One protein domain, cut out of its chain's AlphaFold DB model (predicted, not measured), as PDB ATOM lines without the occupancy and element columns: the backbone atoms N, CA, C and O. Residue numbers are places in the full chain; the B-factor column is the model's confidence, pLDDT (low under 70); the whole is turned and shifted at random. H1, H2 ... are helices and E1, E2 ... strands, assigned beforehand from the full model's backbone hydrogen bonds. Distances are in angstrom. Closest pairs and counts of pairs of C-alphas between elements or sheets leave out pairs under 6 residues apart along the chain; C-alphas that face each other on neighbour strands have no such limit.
ATOM      1  N   GLN A 457      55.637 -24.120  -3.871       87.44
ATOM      2  CA  GLN A 457      54.223 -24.349  -3.548       87.44
ATOM      3  C   GLN A 457      53.537 -23.073  -3.058       87.44
ATOM      4  O   GLN A 457      52.464 -22.737  -3.554       87.44
ATOM      5  N   LEU A 458      54.171 -22.328  -2.150       91.19
ATOM      6  CA  LEU A 458      53.666 -21.039  -1.670       91.19
ATOM      7  C   LEU A 458      53.490 -20.031  -2.814       91.19
ATOM      8  O   LEU A 458      52.433 -19.410  -2.914       91.19
ATOM      9  N   MET A 459      54.466 -19.927  -3.720       92.56
ATOM     10  CA  MET A 459      54.374 -19.066  -4.903       92.56
ATOM     11  C   MET A 459      53.211 -19.475  -5.815       92.56
ATOM     12  O   MET A 459      52.435 -18.622  -6.252       92.56
ATOM     13  N   ASN A 460      53.063 -20.773  -6.099       91.19
ATOM     14  CA  ASN A 460      51.988 -21.284  -6.951       91.19
ATOM     15  C   ASN A 460      50.605 -21.056  -6.325       91.19
ATOM     16  O   ASN A 460      49.697 -20.587  -7.014       91.19
ATOM     17  N   LEU A 461      50.452 -21.327  -5.026       92.31
ATOM     18  CA  LEU A 461      49.228 -21.031  -4.278       92.31
ATOM     19  C   LEU A 461      48.929 -19.532  -4.290       92.31
ATOM     20  O   LEU A 461      47.798 -19.152  -4.574       92.31
ATOM     21  N   GLY A 462      49.939 -18.686  -4.076       94.25
ATOM     22  CA  GLY A 462      49.819 -17.232  -4.167       94.25
ATOM     23  C   GLY A 462      49.265 -16.786  -5.522       94.25
ATOM     24  O   GLY A 462      48.265 -16.076  -5.565       94.25
ATOM     25  N   CYS A 463      49.838 -17.263  -6.632       93.19
ATOM     26  CA  CYS A 463      49.363 -16.921  -7.981       93.19
ATOM     27  C   CYS A 463      47.902 -17.354  -8.218       93.19
ATOM     28  O   CYS A 463      47.111 -16.609  -8.801       93.19
ATOM     29  N   MET A 464      47.525 -18.550  -7.755       91.69
ATOM     30  CA  MET A 464      46.159 -19.072  -7.888       91.69
ATOM     31  C   MET A 464      45.153 -18.328  -7.000       91.69
ATOM     32  O   MET A 464      44.030 -18.047  -7.439       91.69
ATOM     33  N   LEU A 465      45.554 -17.965  -5.781       94.44
ATOM     34  CA  LEU A 465      44.767 -17.160  -4.848       94.44
ATOM     35  C   LEU A 465      44.478 -15.774  -5.420       94.44
ATOM     36  O   LEU A 465      43.327 -15.341  -5.366       94.44
ATOM     37  N   SER A 466      45.463 -15.120  -6.049       93.81
ATOM     38  CA  SER A 466      45.283 -13.812  -6.699       93.81
ATOM     39  C   SER A 466      44.131 -13.836  -7.709       93.81
ATOM     40  O   SER A 466      43.260 -12.963  -7.693       93.81
ATOM     41  N   ALA A 467      44.084 -14.863  -8.562       91.44
ATOM     42  CA  ALA A 467      43.013 -15.028  -9.543       91.44
ATOM     43  C   ALA A 467      41.673 -15.413  -8.894       91.44
ATOM     44  O   ALA A 467      40.621 -14.905  -9.291       91.44
ATOM     45  N   THR A 468      41.695 -16.294  -7.892       94.44
ATOM     46  CA  THR A 468      40.485 -16.785  -7.213       94.44
ATOM     47  C   THR A 468      39.793 -15.675  -6.419       94.44
ATOM     48  O   THR A 468      38.579 -15.505  -6.554       94.44
ATOM     49  N   LEU A 469      40.545 -14.853  -5.679       96.00
ATOM     50  CA  LEU A 469      40.009 -13.684  -4.975       96.00
ATOM     51  C   LEU A 469      39.447 -12.651  -5.953       96.00
ATOM     52  O   LEU A 469      38.316 -12.204  -5.773       96.00
ATOM     53  N   ALA A 470      40.157 -12.354  -7.048       93.88
ATOM     54  CA  ALA A 470      39.644 -11.450  -8.076       93.88
ATOM     55  C   ALA A 470      38.321 -11.955  -8.689       93.88
ATOM     56  O   ALA A 470      37.423 -11.168  -8.992       93.88
ATOM     57  N   LYS A 471      38.140 -13.274  -8.850       92.94
ATOM     58  CA  LYS A 471      36.844 -13.838  -9.266       92.94
ATOM     59  C   LYS A 471      35.773 -13.653  -8.198       92.94
ATOM     60  O   LYS A 471      34.677 -13.206  -8.534       92.94
ATOM     61  N   ALA A 472      36.078 -13.948  -6.939       96.25
ATOM     62  CA  ALA A 472      35.135 -13.793  -5.835       96.25
ATOM     63  C   ALA A 472      34.629 -12.343  -5.712       96.25
ATOM     64  O   ALA A 472      33.427 -12.105  -5.556       96.25
ATOM     65  N   GLU A 473      35.532 -11.376  -5.873       96.31
ATOM     66  CA  GLU A 473      35.227  -9.948  -5.880       96.31
ATOM     67  C   GLU A 473      34.427  -9.519  -7.115       96.31
ATOM     68  O   GLU A 473      33.463  -8.770  -6.973       96.31
ATOM     69  N   LYS A 474      34.756 -10.017  -8.318       93.56
ATOM     70  CA  LYS A 474      33.966  -9.750  -9.535       93.56
ATOM     71  C   LYS A 474      32.501 -10.135  -9.324       93.56
ATOM     72  O   LYS A 474      31.593  -9.365  -9.646       93.56
ATOM     73  N   TRP A 475      32.268 -11.318  -8.760       93.94
ATOM     74  CA  TRP A 475      30.916 -11.805  -8.505       93.94
ATOM     75  C   TRP A 475      30.175 -10.988  -7.451       93.94
ATOM     76  O   TRP A 475      28.980 -10.731  -7.595       93.94
ATOM     77  N   PHE A 476      30.899 -10.494  -6.451       96.44
ATOM     78  CA  PHE A 476      30.346  -9.627  -5.422       96.44
ATOM     79  C   PHE A 476      30.034  -8.207  -5.929       96.44
ATOM     80  O   PHE A 476      28.892  -7.755  -5.839       96.44
ATOM     81  N   TYR A 477      31.025  -7.494  -6.472       94.19
ATOM     82  CA  TYR A 477      30.923  -6.064  -6.790       94.19
ATOM     83  C   TYR A 477      30.227  -5.772  -8.118       94.19
ATOM     84  O   TYR A 477      29.591  -4.727  -8.254       94.19
ATOM     85  N   VAL A 478      30.364  -6.663  -9.103       91.94
ATOM     86  CA  VAL A 478      29.922  -6.402 -10.482       91.94
ATOM     87  C   VAL A 478      28.664  -7.194 -10.809       91.94
ATOM     88  O   VAL A 478      27.683  -6.623 -11.281       91.94
ATOM     89  N   LYS A 479      28.672  -8.500 -10.522       90.31
ATOM     90  CA  LYS A 479      27.556  -9.401 -10.851       90.31
ATOM     91  C   LYS A 479      26.458  -9.430  -9.788       90.31
ATOM     92  O   LYS A 479      25.337  -9.808 -10.106       90.31
ATOM     93  N   ASN A 480      26.769  -9.018  -8.556       92.56
ATOM     94  CA  ASN A 480      25.858  -9.058  -7.412       92.56
ATOM     95  C   ASN A 480      25.281 -10.468  -7.145       92.56
ATOM     96  O   ASN A 480      24.122 -10.614  -6.760       92.56
ATOM     97  N   ASP A 481      26.105 -11.503  -7.337       93.25
ATOM     98  CA  ASP A 481      25.779 -12.893  -7.006       93.25
ATOM     99  C   ASP A 481      26.582 -13.326  -5.778       93.25
ATOM    100  O   ASP A 481      27.774 -13.648  -5.839       93.25
ATOM    101  N   LEU A 482      25.908 -13.307  -4.634       96.50
ATOM    102  CA  LEU A 482      26.515 -13.618  -3.346       96.50
ATOM    103  C   LEU A 482      26.826 -15.112  -3.198       96.50
ATOM    104  O   LEU A 482      27.817 -15.463  -2.558       96.50
ATOM    105  N   ASN A 483      26.025 -15.988  -3.810       94.88
ATOM    106  CA  ASN A 483      26.224 -17.433  -3.715       94.88
ATOM    107  C   ASN A 483      27.447 -17.853  -4.515       94.88
ATOM    108  O   ASN A 483      28.280 -18.615  -4.027       94.88
ATOM    109  N   TYR A 484      27.592 -17.323  -5.726       93.12
ATOM    110  CA  TYR A 484      28.725 -17.674  -6.567       93.12
ATOM    111  C   TYR A 484      30.012 -16.971  -6.115       93.12
ATOM    112  O   TYR A 484      31.083 -17.575  -6.159       93.12
ATOM    113  N   SER A 485      29.919 -15.762  -5.541       96.38
ATOM    114  CA  SER A 485      31.029 -15.166  -4.783       96.38
ATOM    115  C   SER A 485      31.464 -16.069  -3.619       96.38
ATOM    116  O   SER A 485      32.652 -16.358  -3.480       96.38
ATOM    117  N   PHE A 486      30.514 -16.605  -2.843       96.44
ATOM    118  CA  PHE A 486      30.800 -17.541  -1.754       96.44
ATOM    119  C   PHE A 486      31.501 -18.828  -2.220       96.44
ATOM    120  O   PHE A 486      32.421 -19.281  -1.542       96.44
ATOM    121  N   VAL A 487      31.144 -19.392  -3.379       94.69
ATOM    122  CA  VAL A 487      31.847 -20.567  -3.937       94.69
ATOM    123  C   VAL A 487      33.334 -20.267  -4.168       94.69
ATOM    124  O   VAL A 487      34.190 -21.066  -3.791       94.69
ATOM    125  N   TYR A 488      33.670 -19.098  -4.725       95.88
ATOM    126  CA  TYR A 488      35.073 -18.698  -4.888       95.88
ATOM    127  C   TYR A 488      35.764 -18.372  -3.560       95.88
ATOM    128  O   TYR A 488      36.954 -18.651  -3.425       95.88
ATOM    129  N   ILE A 489      35.042 -17.826  -2.576       97.56
ATOM    130  CA  ILE A 489      35.567 -17.630  -1.214       97.56
ATOM    131  C   ILE A 489      35.952 -18.972  -0.603       97.56
ATOM    132  O   ILE A 489      37.058 -19.092  -0.097       97.56
ATOM    133  N   LEU A 490      35.087 -19.984  -0.689       95.44
ATOM    134  CA  LEU A 490      35.358 -21.312  -0.136       95.44
ATOM    135  C   LEU A 490      36.632 -21.918  -0.738       95.44
ATOM    136  O   LEU A 490      37.508 -22.357   0.002       95.44
ATOM    137  N   LYS A 491      36.789 -21.813  -2.064       94.81
ATOM    138  CA  LYS A 491      38.021 -22.218  -2.752       94.81
ATOM    139  C   LYS A 491      39.249 -21.441  -2.265       94.81
ATOM    140  O   LYS A 491      40.292 -22.034  -2.009       94.81
ATOM    141  N   ALA A 492      39.131 -20.122  -2.106       97.00
ATOM    142  CA  ALA A 492      40.222 -19.299  -1.594       97.00
ATOM    143  C   ALA A 492      40.583 -19.644  -0.137       97.00
ATOM    144  O   ALA A 492      41.759 -19.616   0.213       97.00
ATOM    145  N   VAL A 493      39.615 -20.018   0.710       96.94
ATOM    146  CA  VAL A 493      39.902 -20.493   2.074       96.94
ATOM    147  C   VAL A 493      40.658 -21.820   2.056       96.94
ATOM    148  O   VAL A 493      41.599 -21.973   2.830       96.94
ATOM    149  N   GLU A 494      40.298 -22.767   1.185       94.38
ATOM    150  CA  GLU A 494      41.036 -24.034   1.057       94.38
ATOM    151  C   GLU A 494      42.482 -23.822   0.587       94.38
ATOM    152  O   GLU A 494      43.406 -24.435   1.130       94.38
ATOM    153  N   ASP A 495      42.708 -22.919  -0.369       94.06
ATOM    154  CA  ASP A 495      44.058 -22.570  -0.823       94.06
ATOM    155  C   ASP A 495      44.848 -21.828   0.274       94.06
ATOM    156  O   ASP A 495      46.019 -22.136   0.505       94.06
ATOM    157  N   LEU A 496      44.214 -20.920   1.030       96.94
ATOM    158  CA  LEU A 496      44.830 -20.277   2.200       96.94
ATOM    159  C   LEU A 496      45.140 -21.269   3.325       96.94
ATOM    160  O   LEU A 496      46.144 -21.110   4.016       96.94
ATOM    161  N   ALA A 497      44.320 -22.306   3.505       96.31
ATOM    162  CA  ALA A 497      44.594 -23.376   4.458       96.31
ATOM    163  C   ALA A 497      45.886 -24.110   4.080       96.31
ATOM    164  O   ALA A 497      46.740 -24.337   4.933       96.31
ATOM    165  N   ARG A 498      46.085 -24.404   2.788       93.56
ATOM    166  CA  ARG A 498      47.343 -24.983   2.285       93.56
ATOM    167  C   ARG A 498      48.528 -24.044   2.492       93.56
ATOM    168  O   ARG A 498      49.581 -24.511   2.920       93.56
ATOM    169  N   VAL A 499      48.355 -22.744   2.237       93.62
ATOM    170  CA  VAL A 499      49.381 -21.731   2.536       93.62
ATOM    171  C   VAL A 499      49.764 -21.793   4.012       93.62
ATOM    172  O   VAL A 499      50.944 -21.922   4.316       93.62
ATOM    173  N   GLU A 500      48.798 -21.769   4.931       95.00
ATOM    174  CA  GLU A 500      49.085 -21.791   6.368       95.00
ATOM    175  C   GLU A 500      49.825 -23.056   6.805       95.00
ATOM    176  O   GLU A 500      50.777 -22.986   7.582       95.00
ATOM    177  N   ILE A 501      49.427 -24.212   6.276       91.88
ATOM    178  CA  ILE A 501      50.096 -25.485   6.546       91.88
ATOM    179  C   ILE A 501      51.558 -25.425   6.089       91.88
ATOM    180  O   ILE A 501      52.452 -25.786   6.857       91.88
ATOM    181  N   PHE A 502      51.823 -24.898   4.888       88.44
ATOM    182  CA  PHE A 502      53.194 -24.747   4.405       88.44
ATOM    183  C   PHE A 502      54.005 -23.734   5.233       88.44
ATOM    184  O   PHE A 502      55.164 -23.995   5.556       88.44
ATOM    185  N   ARG A 503      53.408 -22.615   5.661       87.62
ATOM    186  CA  ARG A 503      54.067 -21.630   6.546       87.62
ATOM    187  C   ARG A 503      54.440 -22.213   7.909       87.62
ATOM    188  O   ARG A 503      55.476 -21.875   8.465       87.62
ATOM    189  N   ASN A 504      53.644 -23.156   8.412       87.00
ATOM    190  CA  ASN A 504      53.937 -23.917   9.633       87.00
ATOM    191  C   ASN A 504      54.822 -25.152   9.378       87.00
ATOM    192  O   ASN A 504      54.945 -26.038  10.225       87.00
ATOM    193  N   HIS A 505      55.439 -25.218   8.200       81.19
ATOM    194  CA  HIS A 505      56.330 -26.275   7.750       81.19
ATOM    195  C   HIS A 505      55.738 -27.693   7.763       81.19
ATOM    196  O   HIS A 505      56.454 -28.683   7.949       81.19
ATOM    197  N   GLN A 506      54.431 -27.795   7.542       83.81
ATOM    198  CA  GLN A 506      53.701 -29.048   7.408       83.81
ATOM    199  C   GLN A 506      53.322 -29.310   5.945       83.81
ATOM    200  O   GLN A 506      53.338 -28.411   5.103       83.81
ATOM    201  N   ILE A 507      52.985 -30.561   5.635       81.38
ATOM    202  CA  ILE A 507      52.531 -30.965   4.302       81.38
ATOM    203  C   ILE A 507      50.996 -31.016   4.310       81.38
ATOM    204  O   ILE A 507      50.428 -31.707   5.164       81.38
ATOM    205  N   PRO A 508      50.306 -30.314   3.391       84.69
ATOM    206  CA  PRO A 508      48.856 -30.409   3.284       84.69
ATOM    207  C   PRO A 508      48.428 -31.835   2.952       84.69
ATOM    208  O   PRO A 508      48.889 -32.411   1.974       84.69
ATOM    209  N   GLY A 509      47.537 -32.397   3.762       80.62
ATOM    210  CA  GLY A 509      46.879 -33.671   3.501       80.62
ATOM    211  C   GLY A 509      45.610 -33.492   2.665       80.62
ATOM    212  O   GLY A 509      45.338 -32.428   2.108       80.62
ATOM    213  N   LYS A 510      44.775 -34.537   2.614       80.25
ATOM    214  CA  LYS A 510      43.506 -34.526   1.854       80.25
ATOM    215  C   LYS A 510      42.460 -33.547   2.386       80.25
ATOM    216  O   LYS A 510      41.544 -33.192   1.653       80.25
ATOM    217  N   LYS A 511      42.573 -33.153   3.658       88.19
ATOM    218  CA  LYS A 511      41.629 -32.262   4.341       88.19
ATOM    219  C   LYS A 511      42.343 -31.029   4.913       88.19
ATOM    220  O   LYS A 511      42.381 -30.865   6.136       88.19
ATOM    221  N   PRO A 512      42.910 -30.161   4.054       91.38
ATOM    222  CA  PRO A 512      43.738 -29.039   4.492       91.38
ATOM    223  C   PRO A 512      42.983 -28.079   5.418       91.38
ATOM    224  O   PRO A 512      43.574 -27.532   6.340       91.38
ATOM    225  N   LEU A 513      41.669 -27.917   5.246       94.19
ATOM    226  CA  LEU A 513      40.891 -27.028   6.108       94.19
ATOM    227  C   LEU A 513      40.913 -27.446   7.586       94.19
ATOM    228  O   LEU A 513      41.095 -26.598   8.453       94.19
ATOM    229  N   HIS A 514      40.782 -28.746   7.878       93.44
ATOM    230  CA  HIS A 514      40.818 -29.239   9.260       93.44
ATOM    231  C   HIS A 514      42.213 -29.085   9.867       93.44
ATOM    232  O   HIS A 514      42.335 -28.625  10.995       93.44
ATOM    233  N   GLN A 515      43.263 -29.375   9.093       93.00
ATOM    234  CA  GLN A 515      44.649 -29.154   9.526       93.00
ATOM    235  C   GLN A 515      44.917 -27.671   9.825       93.00
ATOM    236  O   GLN A 515      45.510 -27.332  10.844       93.00
ATOM    237  N   ALA A 516      44.433 -26.761   8.978       95.94
ATOM    238  CA  ALA A 516      44.597 -25.328   9.193       95.94
ATOM    239  C   ALA A 516      43.790 -24.805  10.396       95.94
ATOM    240  O   ALA A 516      44.231 -23.871  11.062       95.94
ATOM    241  N   VAL A 517      42.650 -25.424  10.732       96.69
ATOM    242  CA  VAL A 517      41.909 -25.137  11.977       96.69
ATOM    243  C   VAL A 517      42.729 -25.492  13.220       96.69
ATOM    244  O   VAL A 517      42.620 -24.795  14.227       96.69
ATOM    245  N   GLU A 518      43.550 -26.540  13.177       95.12
ATOM    246  CA  GLU A 518      44.449 -26.883  14.288       95.12
ATOM    247  C   GLU A 518      45.595 -25.872  14.429       95.12
ATOM    248  O   GLU A 518      45.959 -25.510  15.547       95.12
ATOM    249  N   LEU A 519      46.126 -25.382  13.305       94.25
ATOM    250  CA  LEU A 519      47.240 -24.429  13.271       94.25
ATOM    251  C   LEU A 519      46.821 -22.995  13.624       94.25
ATOM    252  O   LEU A 519      47.511 -22.312  14.379       94.25
ATOM    253  N   LYS A 520      45.687 -22.531  13.087       96.25
ATOM    254  CA  LYS A 520      45.194 -21.157  13.251       96.25
ATOM    255  C   LYS A 520      43.663 -21.128  13.388       96.25
ATOM    256  O   LYS A 520      42.953 -20.699  12.470       96.25
ATOM    257  N   PRO A 521      43.133 -21.570  14.544       96.50
ATOM    258  CA  PRO A 521      41.709 -21.839  14.729       96.50
ATOM    259  C   PRO A 521      40.815 -20.625  14.486       96.50
ATOM    260  O   PRO A 521      39.789 -20.770  13.829       96.50
ATOM    261  N   ASP A 522      41.194 -19.439  14.962       96.75
ATOM    262  CA  ASP A 522      40.322 -18.258  14.907       96.75
ATOM    263  C   ASP A 522      39.945 -17.870  13.473       96.75
ATOM    264  O   ASP A 522      38.791 -17.549  13.194       96.75
ATOM    265  N   PHE A 523      40.897 -17.953  12.540       97.31
ATOM    266  CA  PHE A 523      40.659 -17.601  11.143       97.31
ATOM    267  C   PHE A 523      39.923 -18.718  10.391       97.31
ATOM    268  O   PHE A 523      38.897 -18.469   9.754       97.31
ATOM    269  N   PHE A 524      40.420 -19.957  10.477       97.44
ATOM    270  CA  PHE A 524      39.893 -21.062   9.670       97.44
ATOM    271  C   PHE A 524      38.580 -21.639  10.203       97.44
ATOM    272  O   PHE A 524      37.786 -22.132   9.404       97.44
ATOM    273  N   ARG A 525      38.273 -21.510  11.501       95.94
ATOM    274  CA  ARG A 525      36.915 -21.800  11.991       95.94
ATOM    275  C   ARG A 525      35.932 -20.771  11.459       95.94
ATOM    276  O   ARG A 525      34.937 -21.129  10.844       95.94
ATOM    277  N   LEU A 526      36.257 -19.487  11.615       96.56
ATOM    278  CA  LEU A 526      35.377 -18.388  11.233       96.56
ATOM    279  C   LEU A 526      35.030 -18.397   9.737       96.56
ATOM    280  O   LEU A 526      33.854 -18.314   9.376       96.56
ATOM    281  N   TRP A 527      36.045 -18.488   8.875       95.75
ATOM    282  CA  TRP A 527      35.871 -18.352   7.426       95.75
ATOM    283  C   TRP A 527      35.828 -19.676   6.670       95.75
ATOM    284  O   TRP A 527      35.316 -19.713   5.555       95.75
ATOM    285  N   GLY A 528      36.310 -20.759   7.273       90.94
ATOM    286  CA  GLY A 528      36.305 -22.089   6.678       90.94
ATOM    287  C   GLY A 528      35.083 -22.911   7.036       90.94
ATOM    288  O   GLY A 528      34.329 -23.311   6.154       90.94
ATOM    289  N   THR A 529      34.884 -23.177   8.327       90.62
ATOM    290  CA  THR A 529      33.823 -24.088   8.781       90.62
ATOM    291  C   THR A 529      32.523 -23.351   9.080       90.62
ATOM    292  O   THR A 529      31.469 -23.718   8.571       90.62
ATOM    293  N   ASP A 530      32.578 -22.259   9.839       93.06
ATOM    294  CA  ASP A 530      31.385 -21.553  10.315       93.06
ATOM    295  C   ASP A 530      30.709 -20.757   9.196       93.06
ATOM    296  O   ASP A 530      29.488 -20.590   9.190       93.06
ATOM    297  N   LEU A 531      31.482 -20.264   8.222       93.00
ATOM    298  CA  LEU A 531      30.946 -19.532   7.075       93.00
ATOM    299  C   LEU A 531      29.948 -20.378   6.275       93.00
ATOM    300  O   LEU A 531      28.984 -19.833   5.735       93.00
ATOM    301  N   ILE A 532      30.139 -21.698   6.220       92.00
ATOM    302  CA  ILE A 532      29.252 -22.633   5.516       92.00
ATOM    303  C   ILE A 532      27.827 -22.581   6.093       92.00
ATOM    304  O   ILE A 532      26.859 -22.570   5.322       92.00
ATOM    305  N   GLU A 533      27.703 -22.438   7.414       89.00
ATOM    306  CA  GLU A 533      26.428 -22.359   8.143       89.00
ATOM    307  C   GLU A 533      25.766 -20.981   8.081       89.00
ATOM    308  O   GLU A 533      24.550 -20.850   8.231       89.00
ATOM    309  N   ARG A 534      26.551 -19.924   7.859       89.50
ATOM    310  CA  ARG A 534      26.039 -18.547   7.843       89.50
ATOM    311  C   ARG A 534      25.230 -18.268   6.586       89.50
ATOM    312  O   ARG A 534      25.557 -18.738   5.498       89.50
ATOM    313  N   LYS A 535      24.209 -17.422   6.699       89.69
ATOM    314  CA  LYS A 535      23.501 -16.893   5.529       89.69
ATOM    315  C   LYS A 535      24.469 -16.080   4.660       89.69
ATOM    316  O   LYS A 535      25.254 -15.295   5.186       89.69
ATOM    317  N   LYS A 536      24.412 -16.238   3.334       94.50
ATOM    318  CA  LYS A 536      25.302 -15.529   2.398       94.50
ATOM    319  C   LYS A 536      24.721 -14.172   2.011       94.50
ATOM    320  O   LYS A 536      24.409 -13.909   0.856       94.50
ATOM    321  N   ASP A 537      24.526 -13.315   3.009       94.69
ATOM    322  CA  ASP A 537      24.142 -11.924   2.774       94.69
ATOM    323  C   ASP A 537      25.348 -11.041   2.416       94.69
ATOM    324  O   ASP A 537      26.510 -11.441   2.517       94.69
ATOM    325  N   LYS A 538      25.056  -9.817   1.957       96.44
ATOM    326  CA  LYS A 538      26.072  -8.899   1.437       96.44
ATOM    327  C   LYS A 538      27.150  -8.581   2.475       96.44
ATOM    328  O   LYS A 538      28.319  -8.522   2.114       96.44
ATOM    329  N   LEU A 539      26.766  -8.397   3.741       96.69
ATOM    330  CA  LEU A 539      27.704  -8.078   4.817       96.69
ATOM    331  C   LEU A 539      28.636  -9.260   5.094       96.69
ATOM    332  O   LEU A 539      29.849  -9.082   5.130       96.69
ATOM    333  N   THR A 540      28.076 -10.462   5.224       96.12
ATOM    334  CA  THR A 540      28.836 -11.684   5.511       96.12
ATOM    335  C   THR A 540      29.856 -11.975   4.411       96.12
ATOM    336  O   THR A 540      31.027 -12.218   4.700       96.12
ATOM    337  N   VAL A 541      29.435 -11.905   3.144       97.81
ATOM    338  CA  VAL A 541      30.316 -12.148   1.990       97.81
ATOM    339  C   VAL A 541      31.393 -11.065   1.885       97.81
ATOM    340  O   VAL A 541      32.558 -11.387   1.663       97.81
ATOM    341  N   GLN A 542      31.048  -9.794   2.116       98.00
ATOM    342  CA  GLN A 542      32.021  -8.699   2.108       98.00
ATOM    343  C   GLN A 542      33.079  -8.846   3.204       98.00
ATOM    344  O   GLN A 542      34.265  -8.632   2.946       98.00
ATOM    345  N   GLN A 543      32.666  -9.206   4.421       97.94
ATOM    346  CA  GLN A 543      33.582  -9.425   5.540       97.94
ATOM    347  C   GLN A 543      34.535 -10.582   5.246       97.94
ATOM    348  O   GLN A 543      35.739 -10.416   5.412       97.94
ATOM    349  N   ALA A 544      34.018 -11.699   4.725       97.94
ATOM    350  CA  ALA A 544      34.847 -12.828   4.315       97.94
ATOM    351  C   ALA A 544      35.884 -12.406   3.260       97.94
ATOM    352  O   ALA A 544      37.077 -12.617   3.458       97.94
ATOM    353  N   LEU A 545      35.458 -11.737   2.179       97.81
ATOM    354  CA  LEU A 545      36.372 -11.243   1.139       97.81
ATOM    355  C   LEU A 545      37.458 -10.327   1.701       97.81
ATOM    356  O   LEU A 545      38.628 -10.478   1.353       97.81
ATOM    357  N   THR A 546      37.075  -9.401   2.580       97.94
ATOM    358  CA  THR A 546      38.008  -8.454   3.202       97.94
ATOM    359  C   THR A 546      39.041  -9.199   4.043       97.94
ATOM    360  O   THR A 546      40.237  -9.021   3.832       97.94
ATOM    361  N   SER A 547      38.599 -10.100   4.925       98.12
ATOM    362  CA  SER A 547      39.493 -10.867   5.797       98.12
ATOM    363  C   SER A 547      40.424 -11.804   5.030       98.12
ATOM    364  O   SER A 547      41.590 -11.925   5.389       98.12
ATOM    365  N   LEU A 548      39.947 -12.457   3.968       97.94
ATOM    366  CA  LEU A 548      40.788 -13.307   3.120       97.94
ATOM    367  C   LEU A 548      41.835 -12.491   2.356       97.94
ATOM    368  O   LEU A 548      42.993 -12.898   2.266       97.94
ATOM    369  N   THR A 549      41.436 -11.334   1.825       96.88
ATOM    370  CA  THR A 549      42.338 -10.418   1.115       96.88
ATOM    371  C   THR A 549      43.410  -9.884   2.059       96.88
ATOM    372  O   THR A 549      44.586  -9.879   1.703       96.88
ATOM    373  N   GLU A 550      43.036  -9.492   3.277       97.31
ATOM    374  CA  GLU A 550      43.971  -9.058   4.319       97.31
ATOM    375  C   GLU A 550      44.938 -10.184   4.702       97.31
ATOM    376  O   GLU A 550      46.151  -9.973   4.734       97.31
ATOM    377  N   TYR A 551      44.433 -11.408   4.885       96.75
ATOM    378  CA  TYR A 551      45.270 -12.573   5.165       96.75
ATOM    379  C   TYR A 551      46.335 -12.781   4.088       96.75
ATOM    380  O   TYR A 551      47.520 -12.898   4.399       96.75
ATOM    381  N   MET A 552      45.925 -12.782   2.817       95.19
ATOM    382  CA  MET A 552      46.848 -12.909   1.694       95.19
ATOM    383  C   MET A 552      47.844 -11.742   1.657       95.19
ATOM    384  O   MET A 552      49.036 -11.964   1.466       95.19
ATOM    385  N   SER A 553      47.375 -10.515   1.905       95.50
ATOM    386  CA  SER A 553      48.205  -9.304   1.887       95.50
ATOM    387  C   SER A 553      49.325  -9.389   2.923       95.50
ATOM    388  O   SER A 553      50.489  -9.233   2.561       95.50
ATOM    389  N   THR A 554      49.006  -9.764   4.168       94.56
ATOM    390  CA  THR A 554      50.002  -9.945   5.245       94.56
ATOM    391  C   THR A 554      51.025 -11.052   4.969       94.56
ATOM    392  O   THR A 554      52.127 -11.011   5.504       94.56
ATOM    393  N   GLY A 555      50.683 -12.043   4.139       93.00
ATOM    394  CA  GLY A 555      51.580 -13.131   3.745       93.00
ATOM    395  C   GLY A 555      52.342 -12.896   2.437       93.00
ATOM    396  O   GLY A 555      53.049 -13.803   2.001       93.00
ATOM    397  N   THR A 556      52.173 -11.741   1.777       94.38
ATOM    398  CA  THR A 556      52.643 -11.508   0.393       94.38
ATOM    399  C   THR A 556      54.144 -11.742   0.243       94.38
ATOM    400  O   THR A 556      54.549 -12.494  -0.643       94.38
ATOM    401  N   GLU A 557      54.963 -11.161   1.123       93.00
ATOM    402  CA  GLU A 557      56.424 -11.286   1.049       93.00
ATOM    403  C   GLU A 557      56.883 -12.746   1.089       93.00
ATOM    404  O   GLU A 557      57.696 -13.178   0.275       93.00
ATOM    405  N   GLU A 558      56.330 -13.524   2.021       91.81
ATOM    406  CA  GLU A 558      56.694 -14.924   2.212       91.81
ATOM    407  C   GLU A 558      56.229 -15.788   1.034       91.81
ATOM    408  O   GLU A 558      57.004 -16.597   0.520       91.81
ATOM    409  N   MET A 559      54.993 -15.585   0.563       92.94
ATOM    410  CA  MET A 559      54.435 -16.354  -0.553       92.94
ATOM    411  C   MET A 559      55.189 -16.119  -1.859       92.94
ATOM    412  O   MET A 559      55.431 -17.063  -2.610       92.94
ATOM    413  N   PHE A 560      55.580 -14.876  -2.130       94.00
ATOM    414  CA  PHE A 560      56.228 -14.498  -3.385       94.00
ATOM    415  C   PHE A 560      57.738 -14.313  -3.257       94.00
ATOM    416  O   PHE A 560      58.372 -13.798  -4.179       94.00
ATOM    417  N   LYS A 561      58.340 -14.799  -2.165       92.12
ATOM    418  CA  LYS A 561      59.772 -14.652  -1.894       92.12
ATOM    419  C   LYS A 561      60.663 -15.064  -3.070       92.12
ATOM    420  O   LYS A 561      61.635 -14.377  -3.343       92.12
ATOM    421  N   LEU A 562      60.333 -16.141  -3.790       92.19
ATOM    422  CA  LEU A 562      61.111 -16.578  -4.960       92.19
ATOM    423  C   LEU A 562      61.115 -15.550  -6.095       92.19
ATOM    424  O   LEU A 562      62.157 -15.308  -6.698       92.19
ATOM    425  N   VAL A 563      59.963 -14.939  -6.374       94.38
ATOM    426  CA  VAL A 563      59.838 -13.905  -7.406       94.38
ATOM    427  C   VAL A 563      60.571 -12.644  -6.960       94.38
ATOM    428  O   VAL A 563      61.340 -12.081  -7.732       94.38
ATOM    429  N   LEU A 564      60.391 -12.237  -5.701       94.62
ATOM    430  CA  LEU A 564      61.059 -11.067  -5.131       94.62
ATOM    431  C   LEU A 564      62.586 -11.226  -5.117       94.62
ATOM    432  O   LEU A 564      63.292 -10.324  -5.554       94.62
ATOM    433  N   ASP A 565      63.102 -12.372  -4.661       92.94
ATOM    434  CA  ASP A 565      64.541 -12.663  -4.632       92.94
ATOM    435  C   ASP A 565      65.128 -12.666  -6.060       92.94
ATOM    436  O   ASP A 565      66.213 -12.126  -6.272       92.94
ATOM    437  N   TYR A 566      64.403 -13.209  -7.049       94.19
ATOM    438  CA  TYR A 566      64.805 -13.171  -8.461       94.19
ATOM    439  C   TYR A 566      64.880 -11.737  -9.005       94.19
ATOM    440  O   TYR A 566      65.911 -11.339  -9.541       94.19
ATOM    441  N   LEU A 567      63.823 -10.938  -8.826       94.44
ATOM    442  CA  LEU A 567      63.781  -9.555  -9.314       94.44
ATOM    443  C   LEU A 567      64.855  -8.679  -8.648       94.44
ATOM    444  O   LEU A 567      65.519  -7.899  -9.331       94.44
ATOM    445  N   LYS A 568      65.083  -8.857  -7.338       92.94
ATOM    446  CA  LYS A 568      66.174  -8.203  -6.595       92.94
ATOM    447  C   LYS A 568      67.550  -8.573  -7.148       92.94
ATOM    448  O   LYS A 568      68.410  -7.708  -7.271       92.94
ATOM    449  N   ALA A 569      67.767  -9.852  -7.460       93.50
ATOM    450  CA  ALA A 569      69.046 -10.336  -7.972       93.50
ATOM    451  C   ALA A 569      69.337  -9.844  -9.398       93.50
ATOM    452  O   ALA A 569      70.476  -9.496  -9.701       93.50
ATOM    453  N   GLU A 570      68.319  -9.795 -10.259       93.94
ATOM    454  CA  GLU A 570      68.447  -9.270 -11.623       93.94
ATOM    455  C   GLU A 570      68.723  -7.759 -11.632       93.94
ATOM    456  O   GLU A 570      69.453  -7.282 -12.502       93.94
ATOM    457  N   ASN A 571      68.176  -7.012 -10.660       90.56
ATOM    458  CA  ASN A 571      68.373  -5.566 -10.487       90.56
ATOM    459  C   ASN A 571      68.157  -4.767 -11.789       90.56
ATOM    460  O   ASN A 571      68.928  -3.879 -12.164       90.56
ATOM    461  N   ARG A 572      67.115  -5.148 -12.526       93.50
ATOM    462  CA  ARG A 572      66.681  -4.545 -13.786       93.50
ATOM    463  C   ARG A 572      65.189  -4.796 -13.972       93.50
ATOM    464  O   ARG A 572      64.575  -5.561 -13.236       93.50
ATOM    465  N   ILE A 573      64.637  -4.206 -15.024       94.19
ATOM    466  CA  ILE A 573      63.306  -4.553 -15.516       94.19
ATOM    467  C   ILE A 573      63.339  -5.993 -16.053       94.19
ATOM    468  O   ILE A 573      64.168  -6.318 -16.914       94.19
ATOM    469  N   CYS A 574      62.431  -6.835 -15.565       96.44
ATOM    470  CA  CYS A 574      62.260  -8.218 -16.006       96.44
ATOM    471  C   CYS A 574      60.910  -8.384 -16.701       96.44
ATOM    472  O   CYS A 574      59.862  -8.061 -16.141       96.44
ATOM    473  N   THR A 575      60.932  -8.894 -17.927       95.94
ATOM    474  CA  THR A 575      59.720  -9.144 -18.719       95.94
ATOM    475  C   THR A 575      58.956 -10.367 -18.210       95.94
ATOM    476  O   THR A 575      59.502 -11.216 -17.500       95.94
ATOM    477  N   ALA A 576      57.690 -10.511 -18.597       94.25
ATOM    478  CA  ALA A 576      56.963 -11.757 -18.367       94.25
ATOM    479  C   ALA A 576      57.664 -12.962 -19.010       94.25
ATOM    480  O   ALA A 576      57.701 -14.031 -18.407       94.25
ATOM    481  N   THR A 577      58.270 -12.790 -20.185       92.69
ATOM    482  CA  THR A 577      59.100 -13.804 -20.839       92.69
ATOM    483  C   THR A 577      60.277 -14.202 -19.955       92.69
ATOM    484  O   THR A 577      60.492 -15.399 -19.779       92.69
ATOM    485  N   ASP A 578      61.001 -13.252 -19.356       94.38
ATOM    486  CA  ASP A 578      62.092 -13.556 -18.413       94.38
ATOM    487  C   ASP A 578      61.585 -14.410 -17.239       94.38
ATOM    488  O   ASP A 578      62.166 -15.446 -16.913       94.38
ATOM    489  N   LEU A 579      60.449 -14.018 -16.653       93.75
ATOM    490  CA  LEU A 579      59.831 -14.733 -15.534       93.75
ATOM    491  C   LEU A 579      59.382 -16.146 -15.926       93.75
ATOM    492  O   LEU A 579      59.676 -17.102 -15.208       93.75
ATOM    493  N   TYR A 580      58.699 -16.310 -17.060       91.31
ATOM    494  CA  TYR A 580      58.282 -17.630 -17.532       91.31
ATOM    495  C   TYR A 580      59.476 -18.526 -17.834       91.31
ATOM    496  O   TYR A 580      59.418 -19.706 -17.509       91.31
ATOM    497  N   HIS A 581      60.562 -17.994 -18.401       90.88
ATOM    498  CA  HIS A 581      61.781 -18.773 -18.622       90.88
ATOM    499  C   HIS A 581      62.440 -19.186 -17.304       90.88
ATOM    500  O   HIS A 581      62.842 -20.340 -17.172       90.88
ATOM    501  N   ASN A 582      62.520 -18.284 -16.321       90.69
ATOM    502  CA  ASN A 582      63.123 -18.584 -15.023       90.69
ATOM    503  C   ASN A 582      62.323 -19.635 -14.233       90.69
ATOM    504  O   ASN A 582      62.908 -20.505 -13.592       90.69
ATOM    505  N   PHE A 583      60.990 -19.579 -14.303       88.88
ATOM    506  CA  PHE A 583      60.093 -20.448 -13.536       88.88
ATOM    507  C   PHE A 583      59.420 -21.551 -14.374       88.88
ATOM    508  O   PHE A 583      58.471 -22.170 -13.893       88.88
ATOM    509  N   ALA A 584      59.886 -21.829 -15.598       80.44
ATOM    510  CA  ALA A 584      59.230 -22.748 -16.542       80.44
ATOM    511  C   ALA A 584      58.985 -24.148 -15.952       80.44
ATOM    512  O   ALA A 584      57.908 -24.718 -16.117       80.44
ATOM    513  N   ASP A 585      59.971 -24.673 -15.225       74.19
ATOM    514  CA  ASP A 585      59.916 -26.001 -14.609       74.19
ATOM    515  C   ASP A 585      59.287 -25.988 -13.204       74.19
ATOM    516  O   ASP A 585      59.136 -27.042 -12.582       74.19
ATOM    517  N   GLU A 586      58.921 -24.811 -12.683       75.50
ATOM    518  CA  GLU A 586      58.519 -24.568 -11.289       75.50
ATOM    519  C   GLU A 586      57.076 -24.064 -11.152       75.50
ATOM    520  O   GLU A 586      56.379 -24.385 -10.184       75.50
ATOM    521  N   SER A 587      56.575 -23.310 -12.124       70.62
ATOM    522  CA  SER A 587      55.251 -22.704 -12.042       70.62
ATOM    523  C   SER A 587      54.162 -23.624 -12.595       70.62
ATOM    524  O   SER A 587      54.283 -24.170 -13.687       70.62
ATOM    525  N   VAL A 588      53.086 -23.811 -11.828       63.38
ATOM    526  CA  VAL A 588      51.873 -24.535 -12.274       63.38
ATOM    527  C   VAL A 588      50.802 -23.553 -12.777       63.38
ATOM    528  O   VAL A 588      49.864 -23.944 -13.469       63.38
ATOM    529  N   GLY A 589      50.952 -22.265 -12.456       62.91
ATOM    530  CA  GLY A 589      50.086 -21.173 -12.893       62.91
ATOM    531  C   GLY A 589      50.872 -20.072 -13.601       62.91
ATOM    532  O   GLY A 589      52.067 -20.185 -13.842       62.91
ATOM    533  N   SER A 590      50.205 -18.976 -13.946       82.06
ATOM    534  CA  SER A 590      50.893 -17.814 -14.507       82.06
ATOM    535  C   SER A 590      51.535 -17.006 -13.373       82.06
ATOM    536  O   SER A 590      50.819 -16.375 -12.599       82.06
ATOM    537  N   VAL A 591      52.873 -17.001 -13.275       90.88
ATOM    538  CA  VAL A 591      53.636 -16.187 -12.293       90.88
ATOM    539  C   VAL A 591      53.298 -14.690 -12.374       90.88
ATOM    540  O   VAL A 591      53.336 -13.968 -11.378       90.88
ATOM    541  N   VAL A 592      52.863 -14.242 -13.554       92.19
ATOM    542  CA  VAL A 592      52.355 -12.892 -13.825       92.19
ATOM    543  C   VAL A 592      51.128 -12.564 -12.965       92.19
ATOM    544  O   VAL A 592      51.000 -11.428 -12.533       92.19
ATOM    545  N   LEU A 593      50.271 -13.532 -12.610       92.06
ATOM    546  CA  LEU A 593      49.132 -13.290 -11.707       92.06
ATOM    547  C   LEU A 593      49.586 -12.888 -10.297       92.06
ATOM    548  O   LEU A 593      48.974 -12.016  -9.680       92.06
ATOM    549  N   GLY A 594      50.664 -13.504  -9.804       93.56
ATOM    550  CA  GLY A 594      51.296 -13.118  -8.543       93.56
ATOM    551  C   GLY A 594      51.954 -11.741  -8.627       93.56
ATOM    552  O   GLY A 594      51.847 -10.946  -7.695       93.56
ATOM    553  N   CYS A 595      52.568 -11.417  -9.767       94.88
ATOM    554  CA  CYS A 595      53.141 -10.093 -10.008       94.88
ATOM    555  C   CYS A 595      52.060  -9.005 -10.051       94.88
ATOM    556  O   CYS A 595      52.192  -8.003  -9.360       94.88
ATOM    557  N   GLU A 596      50.943  -9.229 -10.748       93.62
ATOM    558  CA  GLU A 596      49.803  -8.301 -10.769       93.62
ATOM    559  C   GLU A 596      49.181  -8.105  -9.379       93.62
ATOM    560  O   GLU A 596      48.722  -7.010  -9.046       93.62
ATOM    561  N   TRP A 597      49.174  -9.141  -8.534       94.44
ATOM    562  CA  TRP A 597      48.822  -8.982  -7.124       94.44
ATOM    563  C   TRP A 597      49.806  -8.060  -6.404       94.44
ATOM    564  O   TRP A 597      49.383  -7.088  -5.784       94.44
ATOM    565  N   MET A 598      51.107  -8.326  -6.521       95.44
ATOM    566  CA  MET A 598      52.160  -7.525  -5.894       95.44
ATOM    567  C   MET A 598      52.153  -6.062  -6.360       95.44
ATOM    568  O   MET A 598      52.294  -5.176  -5.524       95.44
ATOM    569  N   VAL A 599      51.884  -5.789  -7.641       93.94
ATOM    570  CA  VAL A 599      51.699  -4.425  -8.174       93.94
ATOM    571  C   VAL A 599      50.554  -3.708  -7.456       93.94
ATOM    572  O   VAL A 599      50.711  -2.582  -6.996       93.94
ATOM    573  N   ARG A 600      49.401  -4.368  -7.280       91.75
ATOM    574  CA  ARG A 600      48.247  -3.782  -6.566       91.75
ATOM    575  C   ARG A 600      48.506  -3.564  -5.079       91.75
ATOM    576  O   ARG A 600      47.886  -2.691  -4.485       91.75
ATOM    577  N   GLN A 601      49.387  -4.370  -4.493       93.00
ATOM    578  CA  GLN A 601      49.832  -4.228  -3.109       93.00
ATOM    579  C   GLN A 601      50.997  -3.228  -2.962       93.00
ATOM    580  O   GLN A 601      51.450  -3.010  -1.844       93.00
ATOM    581  N   GLY A 602      51.494  -2.638  -4.057       92.31
ATOM    582  CA  GLY A 602      52.590  -1.663  -4.040       92.31
ATOM    583  C   GLY A 602      53.994  -2.259  -3.880       92.31
ATOM    584  O   GLY A 602      54.915  -1.539  -3.525       92.31
ATOM    585  N   TRP A 603      54.171  -3.562  -4.118       93.56
ATOM    586  CA  TRP A 603      55.471  -4.244  -4.009       93.56
ATOM    587  C   TRP A 603      56.313  -4.170  -5.284       93.56
ATOM    588  O   TRP A 603      57.522  -4.370  -5.226       93.56
ATOM    589  N   LEU A 604      55.668  -3.973  -6.436       95.00
ATOM    590  CA  LEU A 604      56.302  -3.966  -7.751       95.00
ATOM    591  C   LEU A 604      55.768  -2.811  -8.587       95.00
ATOM    592  O   LEU A 604      54.579  -2.490  -8.525       95.00
ATOM    593  N   GLU A 605      56.623  -2.276  -9.448       92.88
ATOM    594  CA  GLU A 605      56.203  -1.402 -10.533       92.88
ATOM    595  C   GLU A 605      55.952  -2.211 -11.804       92.88
ATOM    596  O   GLU A 605      56.651  -3.188 -12.094       92.88
ATOM    597  N   ARG A 606      54.945  -1.794 -12.576       93.31
ATOM    598  CA  ARG A 606      54.552  -2.420 -13.842       93.31
ATOM    599  C   ARG A 606      54.860  -1.496 -15.008       93.31
ATOM    600  O   ARG A 606      54.525  -0.316 -14.971       93.31
ATOM    601  N   MET A 607      55.427  -2.057 -16.070       93.69
ATOM    602  CA  MET A 607      55.852  -1.319 -17.258       93.69
ATOM    603  C   MET A 607      55.586  -2.104 -18.547       93.69
ATOM    604  O   MET A 607      55.377  -3.317 -18.512       93.69
ATOM    605  N   GLY A 608      55.631  -1.410 -19.688       94.81
ATOM    606  CA  GLY A 608      55.628  -2.003 -21.026       94.81
ATOM    607  C   GLY A 608      57.019  -1.985 -21.662       94.81
ATOM    608  O   GLY A 608      57.694  -0.955 -21.660       94.81
ATOM    609  N   VAL A 609      57.453  -3.115 -22.224       96.44
ATOM    610  CA  VAL A 609      58.712  -3.239 -22.981       96.44
ATOM    611  C   VAL A 609      58.397  -3.588 -24.440       96.44
ATOM    612  O   VAL A 609      57.641  -4.527 -24.680       96.44
ATOM    613  N   PRO A 610      58.952  -2.878 -25.443       96.00
ATOM    614  CA  PRO A 610      58.670  -3.167 -26.848       96.00
ATOM    615  C   PRO A 610      58.998  -4.611 -27.254       96.00
ATOM    616  O   PRO A 610      60.123  -5.078 -27.086       96.00
ATOM    617  N   LEU A 611      58.029  -5.283 -27.875       94.81
ATOM    618  CA  LEU A 611      58.096  -6.674 -28.316       94.81
ATOM    619  C   LEU A 611      57.618  -6.809 -29.768       94.81
ATOM    620  O   LEU A 611      56.605  -6.232 -30.173       94.81
ATOM    621  N   GLN A 612      58.320  -7.623 -30.556       93.19
ATOM    622  CA  GLN A 612      57.847  -8.083 -31.864       93.19
ATOM    623  C   GLN A 612      57.091  -9.404 -31.703       93.19
ATOM    624  O   GLN A 612      57.655 -10.374 -31.206       93.19
ATOM    625  N   LEU A 613      55.834  -9.455 -32.156       90.94
ATOM    626  CA  LEU A 613      54.994 -10.655 -32.046       90.94
ATOM    627  C   LEU A 613      55.549 -11.836 -32.854       90.94
ATOM    628  O   LEU A 613      55.489 -12.974 -32.403       90.94
ATOM    629  N   THR A 614      56.088 -11.577 -34.048       90.44
ATOM    630  CA  THR A 614      56.698 -12.609 -34.893       90.44
ATOM    631  C   THR A 614      58.037 -12.147 -35.475       90.44
ATOM    632  O   THR A 614      58.299 -10.939 -35.557       90.44
ATOM    633  N   PRO A 615      58.898 -13.084 -35.923       83.25
ATOM    634  CA  PRO A 615      60.133 -12.727 -36.607       83.25
ATOM    635  C   PRO A 615      59.865 -11.853 -37.840       83.25
ATOM    636  O   PRO A 615      59.079 -12.223 -38.715       83.25
ATOM    637  N   ASN A 616      60.595 -10.741 -37.951       77.88
ATOM    638  CA  ASN A 616      60.475  -9.736 -39.019       77.88
ATOM    639  C   ASN A 616      59.193  -8.882 -38.982       77.88
ATOM    640  O   ASN A 616      58.881  -8.226 -39.979       77.88
ATOM    641  N   SER A 617      58.461  -8.850 -37.862       83.94
ATOM    642  CA  SER A 617      57.399  -7.856 -37.674       83.94
ATOM    643  C   SER A 617      57.982  -6.438 -37.710       83.94
ATOM    644  O   SER A 617      58.928  -6.123 -36.989       83.94
ATOM    645  N   SER A 618      57.396  -5.557 -38.526       82.38
ATOM    646  CA  SER A 618      57.764  -4.133 -38.585       82.38
ATOM    647  C   SER A 618      57.066  -3.275 -37.525       82.38
ATOM    648  O   SER A 618      57.320  -2.076 -37.442       82.38
ATOM    649  N   SER A 619      56.147  -3.859 -36.753       88.50
ATOM    650  CA  SER A 619      55.423  -3.207 -35.660       88.50
ATOM    651  C   SER A 619      55.716  -3.890 -34.334       88.50
ATOM    652  O   SER A 619      55.872  -5.113 -34.274       88.50
ATOM    653  N   THR A 620      55.738  -3.093 -33.272       93.25
ATOM    654  CA  THR A 620      55.911  -3.566 -31.902       93.25
ATOM    655  C   THR A 620      54.615  -3.419 -31.114       93.25
ATOM    656  O   THR A 620      53.833  -2.492 -31.339       93.25
ATOM    657  N   VAL A 621      54.410  -4.347 -30.192       95.25
ATOM    658  CA  VAL A 621      53.482  -4.236 -29.060       95.25
ATOM    659  C   VAL A 621      54.307  -4.065 -27.785       95.25
ATOM    660  O   VAL A 621      55.534  -4.044 -27.864       95.25
ATOM    661  N   GLU A 622      53.669  -3.942 -26.626       96.88
ATOM    662  CA  GLU A 622      54.374  -3.876 -25.345       96.88
ATOM    663  C   GLU A 622      54.141  -5.158 -24.549       96.88
ATOM    664  O   GLU A 622      53.007  -5.540 -24.263       96.88
ATOM    665  N   GLU A 623      55.227  -5.844 -24.217       96.19
ATOM    666  CA  GLU A 623      55.233  -6.933 -23.254       96.19
ATOM    667  C   GLU A 623      55.183  -6.370 -21.835       96.19
ATOM    668  O   GLU A 623      55.848  -5.374 -21.541       96.19
ATOM    669  N   ILE A 624      54.419  -7.008 -20.948       95.69
ATOM    670  CA  ILE A 624      54.413  -6.617 -19.542       95.69
ATOM    671  C   ILE A 624      55.755  -6.952 -18.888       95.69
ATOM    672  O   ILE A 624      56.315  -8.036 -19.078       95.69
ATOM    673  N   ALA A 625      56.260  -6.019 -18.092       95.69
ATOM    674  CA  ALA A 625      57.478  -6.180 -17.327       95.69
ATOM    675  C   ALA A 625      57.327  -5.597 -15.923       95.69
ATOM    676  O   ALA A 625      56.488  -4.725 -15.681       95.69
ATOM    677  N   TYR A 626      58.164  -6.089 -15.018       96.00
ATOM    678  CA  TYR A 626      58.138  -5.742 -13.609       96.00
ATOM    679  C   TYR A 626      59.506  -5.277 -13.141       96.00
ATOM    680  O   TYR A 626      60.539  -5.818 -13.550       96.00
ATOM    681  N   LEU A 627      59.489  -4.297 -12.251       93.69
ATOM    682  CA  LEU A 627      60.657  -3.830 -11.526       93.69
ATOM    683  C   LEU A 627      60.370  -3.931 -10.029       93.69
ATOM    684  O   LEU A 627      59.316  -3.505  -9.555       93.69
ATOM    685  N   TYR A 628      61.315  -4.512  -9.294       90.62
ATOM    686  CA  TYR A 628      61.329  -4.404  -7.843       90.62
ATOM    687  C   TYR A 628      62.044  -3.100  -7.485       90.62
ATOM    688  O   TYR A 628      63.270  -3.072  -7.408       90.62
TER     689      TYR A 628
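This is residues 457 to 628 of the 636 residues of a protein of Candidatus Poribacteria bacterium (UniProt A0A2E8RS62). The model has two lobes: a larger one in which four helices, H1, H2, H4 and H5, make an up-and-down bundle with the short H3 beside H2 and H4, and a smaller one that holds the short helices H7, H8 and H9 and a two-stranded hairpin, E1 and E2, with H8 packing on E2 near Ala 625. H9 packs on the first half of H1 and joins the lobes, with the small H6 beside it. The printed part has 172 residues, with nine named helices followed by two antiparallel strands; the class is mostly helix. It is compact, with a radius of gyration of the C-alphas of 18.0 A, yet elongated, spanning 59 by 38 by 26 A.

H1, residues 457 to 479, is the hub, touching five helices. It forms a helical hairpin with H2, residues 482 to 503, at a shallow tilt of 17 degrees, opposite ways; their closest C-alphas, of Ala 472 and Ser 485, are 4.5 A apart. H3, residues 512 to 519, touches H2 at a steep tilt of 57 degrees, closest at the C-alphas of Ala 497 and Ala 516, 5.1 A. H4, residues 521 to 533, touches H2 with residues 524 to 528 alone, closest at the C-alphas of Val 493 and Gly 528, 6.1 A. H5, residues 538 to 554, touches H1 at a shallow tilt of 27 degrees, closest at the C-alphas of Glu 473 and Leu 545, 7.2 A. H6, residues 556 to 559, touches H1, the C-alphas of Leu 458 and Met 559 being closest at 4.9 A. H7, residues 561 to 570, and H1 only just touch, and only at their ends, with 3 pairs of C-alphas within 8 A, the closest being Met 459 and Leu 562 at 7.2 A. H9, residues 591 to 600, touches H1 at a steep tilt of 59 degrees, with the C-alphas of Cys 463 and Gly 594 closest at 4.3 A. H8, residues 576 to 582, touches H9, closest at the C-alphas of Ala 576 and Val 592, 6.6 A. E1, residues 605 to 611, and E2, residues 621 to 627, form an antiparallel hairpin, with N 607 and O 625 at 2.9 A within hydrogen-bond range. Every O i to N i+4 pair is within range in H2, H3, H5, H7, H8 and H9; H1 has 17 of 19, H4 has 4 of 9 with 3 of 10 O i to N i+3 pairs, and H6 is too short for one.

H1 begins at C-alpha 457 (54.223, -24.349, -3.548) and is 31.4 A long; H2 is 30.4 A and H5 24.3 A. E2 is 18.9 A long and ends at C-alpha 627 (60.657, -3.830, -11.526).

The farthest C-alphas, of Glu 533 and Asn 616, are 59.5 A apart. The printed part has no cut and no long link. Mean pLDDT of the printed part is 92.4; residues 588 to 589 are under 70.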